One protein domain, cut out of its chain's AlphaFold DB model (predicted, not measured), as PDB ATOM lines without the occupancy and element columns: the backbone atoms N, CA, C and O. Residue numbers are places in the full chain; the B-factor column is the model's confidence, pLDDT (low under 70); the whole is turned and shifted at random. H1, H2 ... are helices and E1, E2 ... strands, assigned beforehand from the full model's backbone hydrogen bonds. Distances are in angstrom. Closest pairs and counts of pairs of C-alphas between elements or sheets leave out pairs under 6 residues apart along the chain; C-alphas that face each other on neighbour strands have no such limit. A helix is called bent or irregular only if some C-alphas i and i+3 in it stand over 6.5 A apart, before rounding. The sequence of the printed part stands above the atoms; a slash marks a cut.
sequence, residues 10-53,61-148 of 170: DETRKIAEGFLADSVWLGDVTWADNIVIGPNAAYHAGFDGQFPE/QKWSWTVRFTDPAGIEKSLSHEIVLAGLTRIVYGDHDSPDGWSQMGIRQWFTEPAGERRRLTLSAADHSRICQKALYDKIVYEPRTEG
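What this domain is: This is residues 10 to 53 and 61 to 148 of the 170 residues of an uncharacterized protein of Streptomyces sp. WAC05950 (UniProt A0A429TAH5). Three helices, H1, H3 and H7, cross one another nearly at right angles in a compact core, and H1 runs along one face of a small three-stranded antiparallel sheet. The short helices H4, H5 and H6 lie beyond the core on the side away from the sheet, while H2 and the loop after it, near the bent strand E1, make the other end of the longest axis. The printed part has 132 residues with seven named helices and three named strands, in the order H1 E1 H2 E2 E3 H3 H4 H5 H6 H7; the sheet order is E1 - E2 - E3, and the class is mixed, helices and strands. The whole is compact, with a radius of gyration of the C-alphas of 15.9 A and spans of 52 by 38 by 24 A.

Where its parts are: H1, residues 10 to 22, begins with C-alpha 10 at (41.706, 33.811, 0.667) and is 18.6 A long. E1, residues 30 to 37, is 18.7 A long and bends by 67 degrees at residue 34. H2 is residues 41 to 44. After the cut, E2, residues 62 to 70, runs for 27.1 A from C-alpha 62 at (40.457, 41.043, -8.190), and E3, residues 76 to 80, is 13.7 A long. H3, residues 81 to 93, is 17.8 A long. H4 is residues 100 to 103, H5 residues 105 to 112, 10.7 A long, and H6 residues 115 to 118. H7, residues 125 to 137, is 17.7 A long and ends with C-alpha 137 at (50.427, 16.003, -9.697).

How they stand to each other: In the sheet, E1 and E2 are antiparallel at 153 degrees, with N 32 and O 66 at 2.8 A and N 64 and O 35 at 2.7 A, within hydrogen-bond range. E2 and E3 form a hairpin at 158 degrees, with N 77 and O 69 at 2.8 A; E1 and E3 are the edge strands. H1 is on the sheet at a height of 9.8 A, over E2 and E3, and runs along the strands, at 1 degrees to E3 on the local plane: two layers, a helix on one face of a sheet. H3, on the same face, has a height over the sheet of 5.2 A and lies over none of the strands. H3 is also the hub, touching three helices. With its residues 81 to 85 alone it touches H1, about perpendicular at 87 degrees, the closest C-alphas being those of Thr 12 and His 81, 5.5 A apart. It touches H7, about perpendicular at 79 degrees, with the C-alphas of Gly 87 and Ala 135 closest at 3.8 A. H1 touches H7, about perpendicular at 81 degrees, with the C-alphas of Phe 19 and Ser 129 closest at 4.8 A. H3 touches H5 with residues 88 to 92 alone, at a steep tilt of 67 degrees, opposite ways, the closest C-alphas being those of Val 92 and Arg 108, 5.3 A apart. H6 is close to H5 but not clearly touching, with the C-alphas of Trp 110 and Arg 118 closest at 5.9 A; H4 and H5 meet only through their link. H2 and H7 only graze the sheet. Every O i to N i+4 pair is within hydrogen-bond range in H1, H3, H5 and H7; H2, H4 and H6 are too short for such a pair, and their one O i to N i+3 pair is within range in H2 and H4 but not in H6.

The domain as a whole: The two C-alphas farthest apart are those of Phe 47 and Asp 97, at 51.9 A. Residues 54 to 60 are not printed, and C-alphas 53 and 61 are 14.1 A apart across this cut, in the link from H2 to E2. Of the links that are printed whole, none is long. The mean pLDDT of the printed part is 85.1; it is under 70 at residues 46, 49, 97 to 100 and 145 to 148.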
ATOM      1  N   ASP A  10      41.329  34.029  -0.739       89.94
ATOM      2  CA  ASP A  10      41.706  33.811   0.667       89.94
ATOM      3  C   ASP A  10      41.507  32.361   1.126       89.94
ATOM      4  O   ASP A  10      42.349  31.806   1.833       89.94
ATOM      5  N   GLU A  11      40.396  31.724   0.739       92.25
ATOM      6  CA  GLU A  11      40.139  30.318   1.072       92.25
ATOM      7  C   GLU A  11      41.182  29.408   0.414       92.25
ATOM      8  O   GLU A  11      41.768  28.555   1.078       92.25
ATOM      9  N   THR A  12      41.476  29.619  -0.871       93.69
ATOM     10  CA  THR A  12      42.521  28.845  -1.561       93.69
ATOM     11  C   THR A  12      43.931  29.144  -1.053       93.69
ATOM     12  O   THR A  12      44.764  28.238  -1.023       93.69
ATOM     13  N   ARG A  13      44.198  30.378  -0.609       94.06
ATOM     14  CA  ARG A  13      45.480  30.778  -0.025       94.06
ATOM     15  C   ARG A  13      45.741  30.009   1.259       94.06
ATOM     16  O   ARG A  13      46.796  29.403   1.385       94.06
ATOM     17  N   LYS A  14      44.757  29.956   2.161       93.69
ATOM     18  CA  LYS A  14      44.852  29.198   3.420       93.69
ATOM     19  C   LYS A  14      45.128  27.716   3.188       93.69
ATOM     20  O   LYS A  14      45.904  27.113   3.923       93.69
ATOM     21  N   ILE A  15      44.530  27.140   2.142       95.25
ATOM     22  CA  ILE A  15      44.810  25.760   1.730       95.25
ATOM     23  C   ILE A  15      46.282  25.613   1.312       95.25
ATOM     24  O   ILE A  15      46.955  24.693   1.772       95.25
ATOM     25  N   ALA A  16      46.801  26.525   0.484       95.50
ATOM     26  CA  ALA A  16      48.206  26.508   0.080       95.50
ATOM     27  C   ALA A  16      49.162  26.734   1.264       95.50
ATOM     28  O   ALA A  16      50.121  25.984   1.417       95.50
ATOM     29  N   GLU A  17      48.884  27.703   2.137       94.94
ATOM     30  CA  GLU A  17      49.656  27.957   3.361       94.94
ATOM     31  C   GLU A  17      49.714  26.712   4.250       94.94
ATOM     32  O   GLU A  17      50.790  26.319   4.701       94.94
ATOM     33  N   GLY A  18      48.576  26.045   4.449       92.88
ATOM     34  CA  GLY A  18      48.509  24.817   5.228       92.88
ATOM     35  C   GLY A  18      49.276  23.650   4.600       92.88
ATOM     36  O   GLY A  18      49.906  22.882   5.325       92.88
ATOM     37  N   PHE A  19      49.280  23.534   3.270       93.75
ATOM     38  CA  PHE A  19      50.108  22.552   2.566       93.75
ATOM     39  C   PHE A  19      51.603  22.830   2.759       93.75
ATOM     40  O   PHE A  19      52.350  21.914   3.103       93.75
ATOM     41  N   LEU A  20      52.040  24.077   2.575       92.56
ATOM     42  CA  LEU A  20      53.449  24.455   2.712       92.56
ATOM     43  C   LEU A  20      53.945  24.312   4.155       92.56
ATOM     44  O   LEU A  20      55.071  23.873   4.366       92.56
ATOM     45  N   ALA A  21      53.099  24.618   5.142       90.25
ATOM     46  CA  ALA A  21      53.440  24.484   6.557       90.25
ATOM     47  C   ALA A  21      53.743  23.030   6.971       90.25
ATOM     48  O   ALA A  21      54.604  22.805   7.821       90.25
ATOM     49  N   ASP A  22      53.065  22.044   6.372       86.12
ATOM     50  CA  ASP A  22      53.295  20.618   6.659       86.12
ATOM     51  C   ASP A  22      54.345  19.975   5.725       86.12
ATOM     52  O   ASP A  22      54.909  18.917   6.020       86.12
ATOM     53  N   SER A  23      54.679  20.639   4.614       85.44
ATOM     54  CA  SER A  23      55.585  20.122   3.580       85.44
ATOM     55  C   SER A  23      57.028  20.579   3.782       85.44
ATOM     56  O   SER A  23      57.612  21.265   2.948       85.44
ATOM     57  N   VAL A  24      57.644  20.126   4.879       82.00
ATOM     58  CA  VAL A  24      59.051  20.425   5.240       82.00
ATOM     59  C   VAL A  24      60.098  19.955   4.218       82.00
ATOM     60  O   VAL A  24      61.278  20.250   4.362       82.00
ATOM     61  N   TRP A  25      59.677  19.167   3.231       81.38
ATOM     62  CA  TRP A  25      60.499  18.612   2.156       81.38
ATOM     63  C   TRP A  25      60.528  19.491   0.900       81.38
ATOM     64  O   TRP A  25      61.234  19.163  -0.053       81.38
ATOM     65  N   LEU A  26      59.750  20.575   0.869       86.88
ATOM     66  CA  LEU A  26      59.817  21.564  -0.199       86.88
ATOM     67  C   LEU A  26      61.050  22.451  -0.028       86.88
ATOM     68  O   LEU A  26      61.472  22.747   1.090       86.88
ATOM     69  N   GLY A  27      61.623  22.865  -1.158       87.12
ATOM     70  CA  GLY A  27      62.697  23.851  -1.197       87.12
ATOM     71  C   GLY A  27      62.203  25.269  -0.900       87.12
ATOM     72  O   GLY A  27      61.115  25.472  -0.363       87.12
ATOM     73  N   ASP A  28      63.006  26.259  -1.289       89.69
ATOM     74  CA  ASP A  28      62.726  27.668  -1.014       89.69
ATOM     75  C   ASP A  28      61.341  28.094  -1.519       89.69
ATOM     76  O   ASP A  28      61.001  27.940  -2.692       89.69
ATOM     77  N   VAL A  29      60.545  28.652  -0.607       92.75
ATOM     78  CA  VAL A  29      59.186  29.124  -0.870       92.75
ATOM     79  C   VAL A  29      59.221  30.626  -1.111       92.75
ATOM     80  O   VAL A  29      59.674  31.387  -0.258       92.75
ATOM     81  N   THR A  30      58.692  31.066  -2.251       93.69
ATOM     82  CA  THR A  30      58.577  32.488  -2.596       93.69
ATOM     83  C   THR A  30      57.127  32.837  -2.893       93.69
ATOM     84  O   THR A  30      56.533  32.310  -3.836       93.69
ATOM     85  N   TRP A  31      56.566  33.745  -2.095       92.19
ATOM     86  CA  TRP A  31      55.223  34.283  -2.293       92.19
ATOM     87  C   TRP A  31      55.263  35.539  -3.159       92.19
ATOM     88  O   TRP A  31      56.078  36.435  -2.947       92.19
ATOM     89  N   ALA A  32      54.360  35.590  -4.130       87.38
ATOM     90  CA  ALA A  32      53.999  36.789  -4.858       87.38
ATOM     91  C   ALA A  32      52.585  37.175  -4.417       87.38
ATOM     92  O   ALA A  32      51.593  36.550  -4.810       87.38
ATOM     93  N   ASP A  33      52.536  38.176  -3.546       81.31
ATOM     94  CA  ASP A  33      51.310  38.755  -3.014       81.31
ATOM     95  C   ASP A  33      50.867  39.952  -3.850       81.31
ATOM     96  O   ASP A  33      51.624  40.464  -4.675       81.31
ATOM     97  N   ASN A  34      49.630  40.400  -3.619       75.62
ATOM     98  CA  ASN A  34      49.069  41.588  -4.254       75.62
ATOM     99  C   ASN A  34      49.173  41.519  -5.783       75.62
ATOM    100  O   ASN A  34      49.614  42.454  -6.442       75.62
ATOM    101  N   ILE A  35      48.779  40.390  -6.372       82.06
ATOM    102  CA  ILE A  35      48.664  40.281  -7.825       82.06
ATOM    103  C   ILE A  35      47.266  40.749  -8.207       82.06
ATOM    104  O   ILE A  35      46.285  40.226  -7.682       82.06
ATOM    105  N   VAL A  36      47.142  41.692  -9.139       81.00
ATOM    106  CA  VAL A  36      45.844  41.982  -9.757       81.00
ATOM    107  C   VAL A  36      45.656  41.058 -10.952       81.00
ATOM    108  O   VAL A  36      46.513  40.979 -11.833       81.00
ATOM    109  N   ILE A  37      44.519  40.370 -10.998       81.44
ATOM    110  CA  ILE A  37      44.099  39.572 -12.153       81.44
ATOM    111  C   ILE A  37      42.760  40.080 -12.679       81.44
ATOM    112  O   ILE A  37      41.947  40.623 -11.934       81.44
ATOM    113  N   GLY A  38      42.534  39.909 -13.980       80.56
ATOM    114  CA  GLY A  38      41.343  40.393 -14.675       80.56
ATOM    115  C   GLY A  38      41.671  41.325 -15.846       80.56
ATOM    116  O   GLY A  38      42.845  41.548 -16.166       80.56
ATOM    117  N   PRO A  39      40.644  41.856 -16.529       81.19
ATOM    118  CA  PRO A  39      40.830  42.743 -17.672       81.19
ATOM    119  C   PRO A  39      41.693  43.951 -17.301       81.19
ATOM    120  O   PRO A  39      41.485  44.573 -16.262       81.19
ATOM    121  N   ASN A  40      42.655  44.293 -18.159       79.81
ATOM    122  CA  ASN A  40      43.545  45.447 -17.986       79.81
ATOM    123  C   ASN A  40      44.393  45.445 -16.699       79.81
ATOM    124  O   ASN A  40      45.001  46.464 -16.389       79.81
ATOM    125  N   ALA A  41      44.500  44.319 -15.984       79.56
ATOM    126  CA  ALA A  41      45.277  44.242 -14.750       79.56
ATOM    127  C   ALA A  41      46.735  44.695 -14.941       79.56
ATOM    128  O   ALA A  41      47.251  45.449 -14.132       79.56
ATOM    129  N   ALA A  42      47.369  44.348 -16.065       73.38
ATOM    130  CA  ALA A  42      48.744  44.753 -16.368       73.38
ATOM    131  C   ALA A  42      48.977  46.280 -16.369       73.38
ATOM    132  O   ALA A  42      50.107  46.711 -16.170       73.38
ATOM    133  N   TYR A  43      47.936  47.101 -16.561       73.75
ATOM    134  CA  TYR A  43      48.055  48.565 -16.533       73.75
ATOM    135  C   TYR A  43      48.114  49.155 -15.119       73.75
ATOM    136  O   TYR A  43      48.435  50.332 -14.975       73.75
ATOM    137  N   HIS A  44      47.804  48.364 -14.089       70.19
ATOM    138  CA  HIS A  44      47.906  48.784 -12.688       70.19
ATOM    139  C   HIS A  44      49.250  48.416 -12.051       70.19
ATOM    140  O   HIS A  44      49.519  48.836 -10.927       70.19
ATOM    141  N   ALA A  45      50.090  47.650 -12.751       71.12
ATOM    142  CA  ALA A  45      51.439  47.368 -12.293       71.12
ATOM    143  C   ALA A  45      52.306  48.629 -12.439       71.12
ATOM    144  O   ALA A  45      52.282  49.307 -13.471       71.12
ATOM    145  N   GLY A  46      53.075  48.940 -11.398       68.62
ATOM    146  CA  GLY A  46      54.107  49.963 -11.417       68.62
ATOM    147  C   GLY A  46      55.230  49.625 -12.398       68.62
ATOM    148  O   GLY A  46      55.278  48.555 -13.006       68.62
ATOM    149  N   PHE A  47      56.176  50.551 -12.555       70.69
ATOM    150  CA  PHE A  47      57.317  50.371 -13.465       70.69
ATOM    151  C   PHE A  47      58.241  49.206 -13.052       70.69
ATOM    152  O   PHE A  47      58.993  48.681 -13.869       70.69
ATOM    153  N   ASP A  48      58.170  48.799 -11.787       74.94
ATOM    154  CA  ASP A  48      58.839  47.643 -11.185       74.94
ATOM    155  C   ASP A  48      58.032  46.334 -11.304       74.94
ATOM    156  O   ASP A  48      58.490  45.282 -10.856       74.94
ATOM    157  N   GLY A  49      56.846  46.379 -11.917       69.88
ATOM    158  CA  GLY A  49      55.947  45.236 -12.054       69.88
ATOM    159  C   GLY A  49      55.152  44.904 -10.787       69.88
ATOM    160  O   GLY A  49      54.462  43.883 -10.779       69.88
ATOM    161  N   GLN A  50      55.225  45.730  -9.736       74.94
ATOM    162  CA  GLN A  50      54.471  45.538  -8.494       74.94
ATOM    163  C   GLN A  50      53.180  46.356  -8.488       74.94
ATOM    164  O   GLN A  50      53.104  47.439  -9.066       74.94
ATOM    165  N   PHE A  51      52.147  45.843  -7.825       75.12
ATOM    166  CA  PHE A  51      50.888  46.560  -7.670       75.12
ATOM    167  C   PHE A  51      50.900  47.387  -6.379       75.12
ATOM    168  O   PHE A  51      51.249  46.847  -5.328       75.12
ATOM    169  N   PRO A  52      50.496  48.670  -6.424       73.94
ATOM    170  CA  PRO A  52      50.284  49.462  -5.217       73.94
ATOM    171  C   PRO A  52      49.240  48.801  -4.310       73.94
ATOM    172  O   PRO A  52      48.193  48.376  -4.796       73.94
ATOM    173  N   GLU A  53      49.481  48.746  -2.998       72.62
ATOM    174  CA  GLU A  53      48.530  48.154  -2.037       72.62
ATOM    175  C   GLU A  53      47.167  48.872  -2.024       72.62
ATOM    176  O   GLU A  53      46.143  48.274  -1.698       72.62
ATOM    177  N   GLN A  61      38.236  43.084 -12.066       83.56
ATOM    178  CA  GLN A  61      39.541  42.840 -11.450       83.56
ATOM    179  C   GLN A  61      39.395  42.329 -10.013       83.56
ATOM    180  O   GLN A  61      38.460  42.693  -9.296       83.56
ATOM    181  N   LYS A  62      40.343  41.498  -9.581       83.19
ATOM    182  CA  LYS A  62      40.457  41.043  -8.190       83.19
ATOM    183  C   LYS A  62      41.918  40.878  -7.778       83.19
ATOM    184  O   LYS A  62      42.781  40.649  -8.626       83.19
ATOM    185  N   TRP A  63      42.161  40.959  -6.475       84.75
ATOM    186  CA  TRP A  63      43.428  40.555  -5.873       84.75
ATOM    187  C   TRP A  63      43.569  39.033  -5.876       84.75
ATOM    188  O   TRP A  63      42.589  38.312  -5.687       84.75
ATOM    189  N   SER A  64      44.793  38.564  -6.078       88.94
ATOM    190  CA  SER A  64      45.167  37.157  -6.074       88.94
ATOM    191  C   SER A  64      46.603  36.976  -5.575       88.94
ATOM    192  O   SER A  64      47.275  37.927  -5.168       88.94
ATOM    193  N   TRP A  65      47.058  35.729  -5.587       92.75
ATOM    194  CA  TRP A  65      48.351  35.299  -5.078       92.75
ATOM    195  C   TRP A  65      48.936  34.199  -5.961       92.75
ATOM    196  O   TRP A  65      48.239  33.473  -6.676       92.75
ATOM    197  N   THR A  66      50.252  34.052  -5.902       93.69
ATOM    198  CA  THR A  66      50.957  32.888  -6.437       93.69
ATOM    199  C   THR A  66      52.099  32.549  -5.496       93.69
ATOM    200  O   THR A  66      52.753  33.440  -4.962       93.69
ATOM    201  N   VAL A  67      52.368  31.266  -5.300       95.19
ATOM    202  CA  VAL A  67      53.539  30.800  -4.557       95.19
ATOM    203  C   VAL A  67      54.343  29.859  -5.430       95.19
ATOM    204  O   VAL A  67      53.775  28.989  -6.094       95.19
ATOM    205  N   ARG A  68      55.659  30.051  -5.443       96.00
ATOM    206  CA  ARG A  68      56.617  29.173  -6.116       96.00
ATOM    207  C   ARG A  68      57.462  28.445  -5.089       96.00
ATOM    208  O   ARG A  68      57.788  29.015  -4.049       96.00
ATOM    209  N   PHE A  69      57.789  27.199  -5.388       94.44
ATOM    210  CA  PHE A  69      58.644  26.355  -4.562       94.44
ATOM    211  C   PHE A  69      59.245  25.232  -5.400       94.44
ATOM    212  O   PHE A  69      58.747  24.914  -6.480       94.44
ATOM    213  N   THR A  70      60.285  24.592  -4.883       92.44
ATOM    214  CA  THR A  70      60.925  23.447  -5.539       92.44
ATOM    215  C   THR A  70      60.470  22.149  -4.883       92.44
ATOM    216  O   THR A  70      60.464  22.044  -3.656       92.44
ATOM    217  N   ASP A  71      60.071  21.163  -5.684       88.38
ATOM    218  CA  ASP A  71      59.741  19.830  -5.178       88.38
ATOM    219  C   ASP A  71      61.009  18.978  -4.920       88.38
ATOM    220  O   ASP A  71      62.114  19.373  -5.303       88.38
ATOM    221  N   PRO A  72      60.901  17.798  -4.281       85.25
ATOM    222  CA  PRO A  72      62.059  16.958  -3.973       85.25
ATOM    223  C   PRO A  72      62.817  16.442  -5.198       85.25
ATOM    224  O   PRO A  72      63.962  16.019  -5.070       85.25
ATOM    225  N   ALA A  73      62.200  16.468  -6.382       86.38
ATOM    226  CA  ALA A  73      62.865  16.127  -7.635       86.38
ATOM    227  C   ALA A  73      63.656  17.316  -8.216       86.38
ATOM    228  O   ALA A  73      64.221  17.202  -9.305       86.38
ATOM    229  N   GLY A  74      63.699  18.453  -7.516       86.62
ATOM    230  CA  GLY A  74      64.358  19.671  -7.976       86.62
ATOM    231  C   GLY A  74      63.539  20.449  -9.006       86.62
ATOM    232  O   GLY A  74      64.087  21.324  -9.675       86.62
ATOM    233  N   ILE A  75      62.252  20.134  -9.175       89.81
ATOM    234  CA  ILE A  75      61.400  20.770 -10.181       89.81
ATOM    235  C   ILE A  75      60.695  21.969  -9.550       89.81
ATOM    236  O   ILE A  75      60.017  21.833  -8.531       89.81
ATOM    237  N   GLU A  76      60.806  23.137 -10.186       94.06
ATOM    238  CA  GLU A  76      60.030  24.314  -9.788       94.06
ATOM    239  C   GLU A  76      58.534  24.066 -10.029       94.06
ATOM    240  O   GLU A  76      58.097  23.631 -11.102       94.06
ATOM    241  N   LYS A  77      57.738  24.341  -9.002       94.25
ATOM    242  CA  LYS A  77      56.283  24.250  -8.991       94.25
ATOM    243  C   LYS A  77      55.698  25.586  -8.567       94.25
ATOM    244  O   LYS A  77      56.319  26.363  -7.846       94.25
ATOM    245  N   SER A  78      54.462  25.823  -8.989       95.38
ATOM    246  CA  SER A  78      53.694  26.987  -8.573       95.38
ATOM    247  C   SER A  78      52.272  26.601  -8.192       95.38
ATOM    248  O   SER A  78      51.630  25.828  -8.905       95.38
ATOM    249  N   LEU A  79      51.764  27.190  -7.114       96.31
ATOM    250  CA  LEU A  79      50.342  27.200  -6.789       96.31
ATOM    251  C   LEU A  79      49.802  28.621  -6.967       96.31
ATOM    252  O   LEU A  79      50.460  29.592  -6.605       96.31
ATOM    253  N   SER A  80      48.594  28.719  -7.503       94.62
ATOM    254  CA  SER A  80      47.774  29.929  -7.537       94.62
ATOM    255  C   SER A  80      46.363  29.575  -7.075       94.62
ATOM    256  O   SER A  80      46.037  28.388  -6.913       94.62
ATOM    257  N   HIS A  81      45.510  30.585  -6.920       92.56
ATOM    258  CA  HIS A  81      44.088  30.392  -6.652       92.56
ATOM    259  C   HIS A  81      43.444  29.380  -7.617       92.56
ATOM    260  O   HIS A  81      42.811  28.419  -7.179       92.56
ATOM    261  N   GLU A  82      43.658  29.540  -8.923       91.38
ATOM    262  CA  GLU A  82      43.065  28.702  -9.972       91.38
ATOM    263  C   GLU A  82      43.568  27.260  -9.899       91.38
ATOM    264  O   GLU A  82      42.792  26.319 -10.073       91.38
ATOM    265  N   ILE A  83      44.861  27.073  -9.617       94.69
ATOM    266  CA  ILE A  83      45.469  25.744  -9.507       94.69
ATOM    267  C   ILE A  83      44.898  25.006  -8.290       94.69
ATOM    268  O   ILE A  83      44.451  23.864  -8.415       94.69
ATOM    269  N   VAL A  84      44.845  25.657  -7.123       95.62
ATOM    270  CA  VAL A  84      44.260  25.060  -5.910       95.62
ATOM    271  C   VAL A  84      42.773  24.771  -6.106       95.62
ATOM    272  O   VAL A  84      42.308  23.684  -5.758       95.62
ATOM    273  N   LEU A  85      42.033  25.697  -6.722       93.19
ATOM    274  CA  LEU A  85      40.620  25.507  -7.042       93.19
ATOM    275  C   LEU A  85      40.403  24.319  -7.990       93.19
ATOM    276  O   LEU A  85      39.454  23.557  -7.805       93.19
ATOM    277  N   ALA A  86      41.288  24.113  -8.968       91.12
ATOM    278  CA  ALA A  86      41.235  22.949  -9.847       91.12
ATOM    279  C   ALA A  86      41.459  21.639  -9.074       91.12
ATOM    280  O   ALA A  86      40.700  20.688  -9.263       91.12
ATOM    281  N   GLY A  87      42.439  21.589  -8.163       92.38
ATOM    282  CA  GLY A  87      42.657  20.425  -7.290       92.38
ATOM    283  C   GLY A  87      41.447  20.112  -6.408       92.38
ATOM    284  O   GLY A  87      41.003  18.965  -6.337       92.38
ATOM    285  N   LEU A  88      40.857  21.145  -5.810       92.94
ATOM    286  CA  LEU A  88      39.636  21.048  -5.011       92.94
ATOM    287  C   LEU A  88      38.454  20.537  -5.846       92.94
ATOM    288  O   LEU A  88      37.753  19.619  -5.433       92.94
ATOM    289  N   THR A  89      38.273  21.068  -7.056       90.44
ATOM    290  CA  THR A  89      37.219  20.653  -7.996       90.44
ATOM    291  C   THR A  89      37.380  19.188  -8.402       90.44
ATOM    292  O   THR A  89      36.397  18.451  -8.424       90.44
ATOM    293  N   ARG A  90      38.612  18.727  -8.662       89.38
ATOM    294  CA  ARG A  90      38.894  17.309  -8.955       89.38
ATOM    295  C   ARG A  90      38.515  16.397  -7.791       89.38
ATOM    296  O   ARG A  90      37.974  15.326  -8.024       89.38
ATOM    297  N   ILE A  91      38.764  16.820  -6.554       90.50
ATOM    298  CA  ILE A  91      38.359  16.068  -5.358       90.50
ATOM    299  C   ILE A  91      36.841  16.103  -5.166       90.50
ATOM    300  O   ILE A  91      36.240  15.117  -4.769       90.50
ATOM    301  N   VAL A  92      36.176  17.220  -5.433       89.81
ATOM    302  CA  VAL A  92      34.732  17.323  -5.180       89.81
ATOM    303  C   VAL A  92      33.919  16.576  -6.234       89.81
ATOM    304  O   VAL A  92      32.962  15.880  -5.893       89.81
ATOM    305  N   TYR A  93      34.314  16.701  -7.499       87.62
ATOM    306  CA  TYR A  93      33.553  16.225  -8.655       87.62
ATOM    307  C   TYR A  93      34.197  15.036  -9.384       87.62
ATOM    308  O   TYR A  93      33.684  14.620 -10.419       87.62
ATOM    309  N   GLY A  94      35.318  14.511  -8.883       83.50
ATOM    310  CA  GLY A  94      35.972  13.316  -9.420       83.50
ATOM    311  C   GLY A  94      35.237  12.010  -9.104       83.50
ATOM    312  O   GLY A  94      34.170  12.013  -8.494       83.50
ATOM    313  N   ASP A  95      35.828  10.894  -9.533       75.69
ATOM    314  CA  ASP A  95      35.354   9.543  -9.219       75.69
ATOM    315  C   ASP A  95      35.795   9.128  -7.802       75.69
ATOM    316  O   ASP A  95      36.952   9.329  -7.420       75.69
ATOM    317  N   HIS A  96      34.859   8.563  -7.032       72.56
ATOM    318  CA  HIS A  96      34.977   8.287  -5.593       72.56
ATOM    319  C   HIS A  96      34.707   6.834  -5.223       72.56
ATOM    320  O   HIS A  96      34.649   6.521  -4.033       72.56
ATOM    321  N   ASP A  97      34.554   5.945  -6.202       67.38
ATOM    322  CA  ASP A  97      34.213   4.538  -5.950       67.38
ATOM    323  C   ASP A  97      35.385   3.723  -5.351       67.38
ATOM    324  O   ASP A  97      35.278   2.516  -5.121       67.38
ATOM    325  N   SER A  98      36.509   4.380  -5.044       69.31
ATOM    326  CA  SER A  98      37.675   3.805  -4.375       69.31
ATOM    327  C   SER A  98      37.706   4.120  -2.866       69.31
ATOM    328  O   SER A  98      37.064   5.065  -2.397       69.31
ATOM    329  N   PRO A  99      38.504   3.381  -2.068       66.69
ATOM    330  CA  PRO A  99      38.735   3.697  -0.653       66.69
ATOM    331  C   PRO A  99      39.203   5.141  -0.397       66.69
ATOM    332  O   PRO A  99      38.924   5.697   0.667       66.69
ATOM    333  N   ASP A 100      39.843   5.779  -1.383       68.38
ATOM    334  CA  ASP A 100      40.290   7.172  -1.296       68.38
ATOM    335  C   ASP A 100      39.121   8.159  -1.175       68.38
ATOM    336  O   ASP A 100      39.285   9.215  -0.555       68.38
ATOM    337  N   GLY A 101      37.934   7.812  -1.687       71.94
ATOM    338  CA  GLY A 101      36.732   8.646  -1.609       71.94
ATOM    339  C   GLY A 101      36.288   8.932  -0.169       71.94
ATOM    340  O   GLY A 101      35.816  10.032   0.131       71.94
ATOM    341  N   TRP A 102      36.522   7.994   0.760       74.12
ATOM    342  CA  TRP A 102      36.241   8.193   2.189       74.12
ATOM    343  C   TRP A 102      37.188   9.208   2.827       74.12
ATOM    344  O   TRP A 102      36.753  10.050   3.612       74.12
ATOM    345  N   SER A 103      38.468   9.182   2.443       76.31
ATOM    346  CA  SER A 103      39.478  10.124   2.948       76.31
ATOM    347  C   SER A 103      39.242  11.570   2.493       76.31
ATOM    348  O   SER A 103      39.798  12.499   3.072       76.31
ATOM    349  N   GLN A 104      38.405  11.761   1.470       85.44
ATOM    350  CA  GLN A 104      38.083  13.055   0.869       85.44
ATOM    351  C   GLN A 104      36.716  13.597   1.315       85.44
ATOM    352  O   GLN A 104      36.341  14.710   0.941       85.44
ATOM    353  N   MET A 105      35.970  12.848   2.135       85.38
ATOM    354  CA  MET A 105      34.619  13.233   2.552       85.38
ATOM    355  C   MET A 105      34.599  14.571   3.308       85.38
ATOM    356  O   MET A 105      33.713  15.387   3.069       85.38
ATOM    357  N   GLY A 106      35.605  14.833   4.152       88.25
ATOM    358  CA  GLY A 106      35.731  16.103   4.878       88.25
ATOM    359  C   GLY A 106      35.887  17.310   3.947       88.25
ATOM    360  O   GLY A 106      35.211  18.321   4.126       88.25
ATOM    361  N   ILE A 107      36.696  17.174   2.890       91.94
ATOM    362  CA  ILE A 107      36.877  18.210   1.858       91.94
ATOM    363  C   ILE A 107      35.570  18.455   1.101       91.94
ATOM    364  O   ILE A 107      35.200  19.601   0.847       91.94
ATOM    365  N   ARG A 108      34.852  17.381   0.753       90.25
ATOM    366  CA  ARG A 108      33.576  17.461   0.028       90.25
ATOM    367  C   ARG A 108      32.503  18.149   0.857       90.25
ATOM    368  O   ARG A 108      31.854  19.063   0.354       90.25
ATOM    369  N   GLN A 109      32.361  17.747   2.120       89.25
ATOM    370  CA  GLN A 109      31.440  18.386   3.050       89.25
ATOM    371  C   GLN A 109      31.772  19.872   3.169       89.25
ATOM    372  O   GLN A 109      30.907  20.701   2.900       89.25
ATOM    373  N   TRP A 110      33.035  20.200   3.460       92.62
ATOM    374  CA  TRP A 110      33.498  21.583   3.534       92.62
ATOM    375  C   TRP A 110      33.137  22.374   2.270       92.62
ATOM    376  O   TRP A 110      32.543  23.439   2.375       92.62
ATOM    377  N   PHE A 111      33.395  21.849   1.071       90.62
ATOM    378  CA  PHE A 111      33.094  22.549  -0.183       90.62
ATOM    379  C   PHE A 111      31.605  22.891  -0.347       90.62
ATOM    380  O   PHE A 111      31.259  23.979  -0.817       90.62
ATOM    381  N   THR A 112      30.722  21.972   0.054       87.06
ATOM    382  CA  THR A 112      29.269  22.142  -0.080       87.06
ATOM    383  C   THR A 112      28.663  23.128   0.917       87.06
ATOM    384  O   THR A 112      27.526  23.560   0.725       87.06
ATOM    385  N   GLU A 113      29.403  23.543   1.942       87.94
ATOM    386  CA  GLU A 113      28.901  24.518   2.906       87.94
ATOM    387  C   GLU A 113      28.837  25.942   2.312       87.94
ATOM    388  O   GLU A 113      29.626  26.308   1.424       87.94
ATOM    389  N   PRO A 114      27.925  26.801   2.807       86.44
ATOM    390  CA  PRO A 114      27.927  28.227   2.501       86.44
ATOM    391  C   PRO A 114      29.237  28.901   2.931       86.44
ATOM    392  O   PRO A 114      29.856  28.513   3.919       86.44
ATOM    393  N   ALA A 115      29.627  29.985   2.251       84.69
ATOM    394  CA  ALA A 115      30.897  30.678   2.510       84.69
ATOM    395  C   ALA A 115      31.093  31.101   3.982       84.69
ATOM    396  O   ALA A 115      32.210  31.064   4.493       84.69
ATOM    397  N   GLY A 116      30.017  31.485   4.679       82.38
ATOM    398  CA  GLY A 116      30.074  31.831   6.102       82.38
ATOM    399  C   GLY A 116      30.466  30.651   6.998       82.38
ATOM    400  O   GLY A 116      31.266  30.829   7.914       82.38
ATOM    401  N   GLU A 117      29.958  29.454   6.703       86.44
ATOM    402  CA  GLU A 117      30.236  28.243   7.483       86.44
ATOM    403  C   GLU A 117      31.580  27.616   7.098       86.44
ATOM    404  O   GLU A 117      32.347  27.230   7.980       86.44
ATOM    405  N   ARG A 118      31.961  27.638   5.812       88.69
ATOM    406  CA  ARG A 118      33.299  27.193   5.371       88.69
ATOM    407  C   ARG A 118      34.441  27.900   6.074       88.69
ATOM    408  O   ARG A 118      35.460  27.284   6.347       88.69
ATOM    409  N   ARG A 119      34.276  29.189   6.377       82.44
ATOM    410  CA  ARG A 119      35.285  29.981   7.098       82.44
ATOM    411  C   ARG A 119      35.423  29.587   8.570       82.44
ATOM    412  O   ARG A 119      36.424  29.942   9.182       82.44
ATOM    413  N   ARG A 120      34.421  28.911   9.139       85.75
ATOM    414  CA  ARG A 120      34.433  28.394  10.518       85.75
ATOM    415  C   ARG A 120      34.942  26.959  10.580       85.75
ATOM    416  O   ARG A 120      35.554  26.571  11.569       85.75
ATOM    417  N   LEU A 121      34.691  26.181   9.532       86.38
ATOM    418  CA  LEU A 121      35.232  24.840   9.385       86.38
ATOM    419  C   LEU A 121      36.707  24.907   8.991       86.38
ATOM    420  O   LEU A 121      37.094  25.629   8.077       86.38
ATOM    421  N   THR A 122      37.538  24.136   9.684       84.50
ATOM    422  CA  THR A 122      38.973  24.064   9.400       84.50
ATOM    423  C   THR A 122      39.260  22.758   8.673       84.50
ATOM    424  O   THR A 122      38.978  21.685   9.203       84.50
ATOM    425  N   LEU A 123      39.803  22.853   7.460       91.31
ATOM    426  CA  LEU A 123      40.384  21.705   6.772       91.31
ATOM    427  C   LEU A 123      41.657  21.272   7.508       91.31
ATOM    428  O   LEU A 123      42.418  22.109   7.998       91.31
ATOM    429  N   SER A 124      41.885  19.964   7.610       91.06
ATOM    430  CA  SER A 124      43.094  19.449   8.257       91.06
ATOM    431  C   SER A 124      44.340  19.693   7.393       91.06
ATOM    432  O   SER A 124      44.244  19.908   6.183       91.06
ATOM    433  N   ALA A 125      45.536  19.587   7.984       89.44
ATOM    434  CA  ALA A 125      46.789  19.605   7.218       89.44
ATOM    435  C   ALA A 125      46.807  18.510   6.133       89.44
ATOM    436  O   ALA A 125      47.246  18.740   5.003       89.44
ATOM    437  N   ALA A 126      46.234  17.344   6.449       89.94
ATOM    438  CA  ALA A 126      46.088  16.257   5.498       89.94
ATOM    439  C   ALA A 126      45.203  16.649   4.304       89.94
ATOM    440  O   ALA A 126      45.526  16.328   3.161       89.94
ATOM    441  N   ASP A 127      44.114  17.376   4.550       93.00
ATOM    442  CA  ASP A 127      43.211  17.852   3.501       93.00
ATOM    443  C   ASP A 127      43.872  18.899   2.610       93.00
ATOM    444  O   ASP A 127      43.797  18.793   1.384       93.00
ATOM    445  N   HIS A 128      44.581  19.859   3.211       94.44
ATOM    446  CA  HIS A 128      45.370  20.842   2.470       94.44
ATOM    447  C   HIS A 128      46.360  20.161   1.521       94.44
ATOM    448  O   HIS A 128      46.404  20.461   0.326       94.44
ATOM    449  N   SER A 129      47.088  19.169   2.036       92.75
ATOM    450  CA  SER A 129      48.041  18.392   1.253       92.75
ATOM    451  C   SER A 129      47.376  17.611   0.121       92.75
ATOM    452  O   SER A 129      47.852  17.663  -1.014       92.75
ATOM    453  N   ARG A 130      46.230  16.961   0.366       91.88
ATOM    454  CA  ARG A 130      45.488  16.259  -0.696       91.88
ATOM    455  C   ARG A 130      45.070  17.199  -1.820       91.88
ATOM    456  O   ARG A 130      45.273  16.866  -2.989       91.88
ATOM    457  N   ILE A 131      44.518  18.362  -1.476       94.69
ATOM    458  CA  ILE A 131      44.053  19.355  -2.451       94.69
ATOM    459  C   ILE A 131      45.219  19.843  -3.313       94.69
ATOM    460  O   ILE A 131      45.144  19.780  -4.543       94.69
ATOM    461  N   CYS A 132      46.316  20.273  -2.690       94.75
ATOM    462  CA  CYS A 132      47.476  20.796  -3.409       94.75
ATOM    463  C   CYS A 132      48.178  19.720  -4.247       94.75
ATOM    464  O   CYS A 132      48.542  19.978  -5.393       94.75
ATOM    465  N   GLN A 133      48.307  18.490  -3.748       92.25
ATOM    466  CA  GLN A 133      48.908  17.407  -4.526       92.25
ATOM    467  C   GLN A 133      48.040  16.984  -5.712       92.25
ATOM    468  O   GLN A 133      48.562  16.782  -6.810       92.25
ATOM    469  N   LYS A 134      46.710  16.936  -5.551       91.38
ATOM    470  CA  LYS A 134      45.808  16.715  -6.690       91.38
ATOM    471  C   LYS A 134      45.846  17.850  -7.701       91.38
ATOM    472  O   LYS A 134      45.700  17.583  -8.892       91.38
ATOM    473  N   ALA A 135      46.085  19.083  -7.265       92.88
ATOM    474  CA  ALA A 135      46.306  20.196  -8.177       92.88
ATOM    475  C   ALA A 135      47.608  20.030  -8.987       92.88
ATOM    476  O   ALA A 135      47.584  20.138 -10.214       92.88
ATOM    477  N   LEU A 136      48.717  19.727  -8.307       91.88
ATOM    478  CA  LEU A 136      50.074  19.726  -8.874       91.88
ATOM    479  C   LEU A 136      50.420  18.469  -9.678       91.88
ATOM    480  O   LEU A 136      51.121  18.554 -10.686       91.88
ATOM    481  N   TYR A 137      49.972  17.308  -9.209       89.00
ATOM    482  CA  TYR A 137      50.427  16.003  -9.697       89.00
ATOM    483  C   TYR A 137      49.295  15.125 -10.225       89.00
ATOM    484  O   TYR A 137      49.559  14.021 -10.695       89.00
ATOM    485  N   ASP A 138      48.042  15.570 -10.091       87.38
ATOM    486  CA  ASP A 138      46.830  14.796 -10.401       87.38
ATOM    487  C   ASP A 138      46.690  13.483  -9.594       87.38
ATOM    488  O   ASP A 138      45.757  12.696  -9.753       87.38
ATOM    489  N   LYS A 139      47.577  13.264  -8.621       85.69
ATOM    490  CA  LYS A 139      47.594  12.131  -7.693       85.69
ATOM    491  C   LYS A 139      48.169  12.547  -6.347       85.69
ATOM    492  O   LYS A 139      48.793  13.597  -6.231       85.69
ATOM    493  N   ILE A 140      47.952  11.709  -5.341       85.56
ATOM    494  CA  ILE A 140      48.656  11.828  -4.067       85.56
ATOM    495  C   ILE A 140      50.010  11.149  -4.263       85.56
ATOM    496  O   ILE A 140      50.070   9.949  -4.519       85.56
ATOM    497  N   VAL A 141      51.074  11.946  -4.269       83.75
ATOM    498  CA  VAL A 141      52.457  11.475  -4.440       83.75
ATOM    499  C   VAL A 141      53.096  11.212  -3.081       83.75
ATOM    500  O   VAL A 141      53.866  10.271  -2.930       83.75
ATOM    501  N   TYR A 142      52.732  12.025  -2.095       79.50
ATOM    502  CA  TYR A 142      53.222  11.990  -0.731       79.50
ATOM    503  C   TYR A 142      52.036  11.758   0.189       79.50
ATOM    504  O   TYR A 142      51.060  12.510   0.145       79.50
ATOM    505  N   GLU A 143      52.095  10.722   1.020       74.62
ATOM    506  CA  GLU A 143      51.034  10.502   1.993       74.62
ATOM    507  C   GLU A 143      50.969  11.690   2.963       74.62
ATOM    508  O   GLU A 143      51.972  12.020   3.606       74.62
ATOM    509  N   PRO A 144      49.816  12.375   3.056       71.06
ATOM    510  CA  PRO A 144      49.654  13.461   4.001       71.06
ATOM    511  C   PRO A 144      49.817  12.944   5.425       71.06
ATOM    512  O   PRO A 144      49.295  11.876   5.757       71.06
ATOM    513  N   ARG A 145      50.474  13.718   6.291       64.69
ATOM    514  CA  ARG A 145      50.562  13.342   7.700       64.69
ATOM    515  C   ARG A 145      49.172  13.290   8.312       64.69
ATOM    516  O   ARG A 145      48.431  14.269   8.314       64.69
ATOM    517  N   THR A 146      48.836  12.138   8.867       60.22
ATOM    518  CA  THR A 146      47.716  11.972   9.784       60.22
ATOM    519  C   THR A 146      48.271  11.999  11.204       60.22
ATOM    520  O   THR A 146      49.326  11.420  11.477       60.22
ATOM    521  N   GLU A 147      47.610  12.726  12.111       47.53
ATOM    522  CA  GLU A 147      47.985  12.745  13.529       47.53
ATOM    523  C   GLU A 147      48.065  11.298  14.045       47.53
ATOM    524  O   GLU A 147      47.058  10.597  14.110       47.53
ATOM    525  N   GLY A 148      49.283  10.826  14.337       43.06
ATOM    526  CA  GLY A 148      49.547   9.451  14.778       43.06
ATOM    527  C   GLY A 148      50.646   8.707  14.014       43.06
ATOM    528  O   GLY A 148      51.164   7.726  14.546       43.06
TER     529      GLY A 148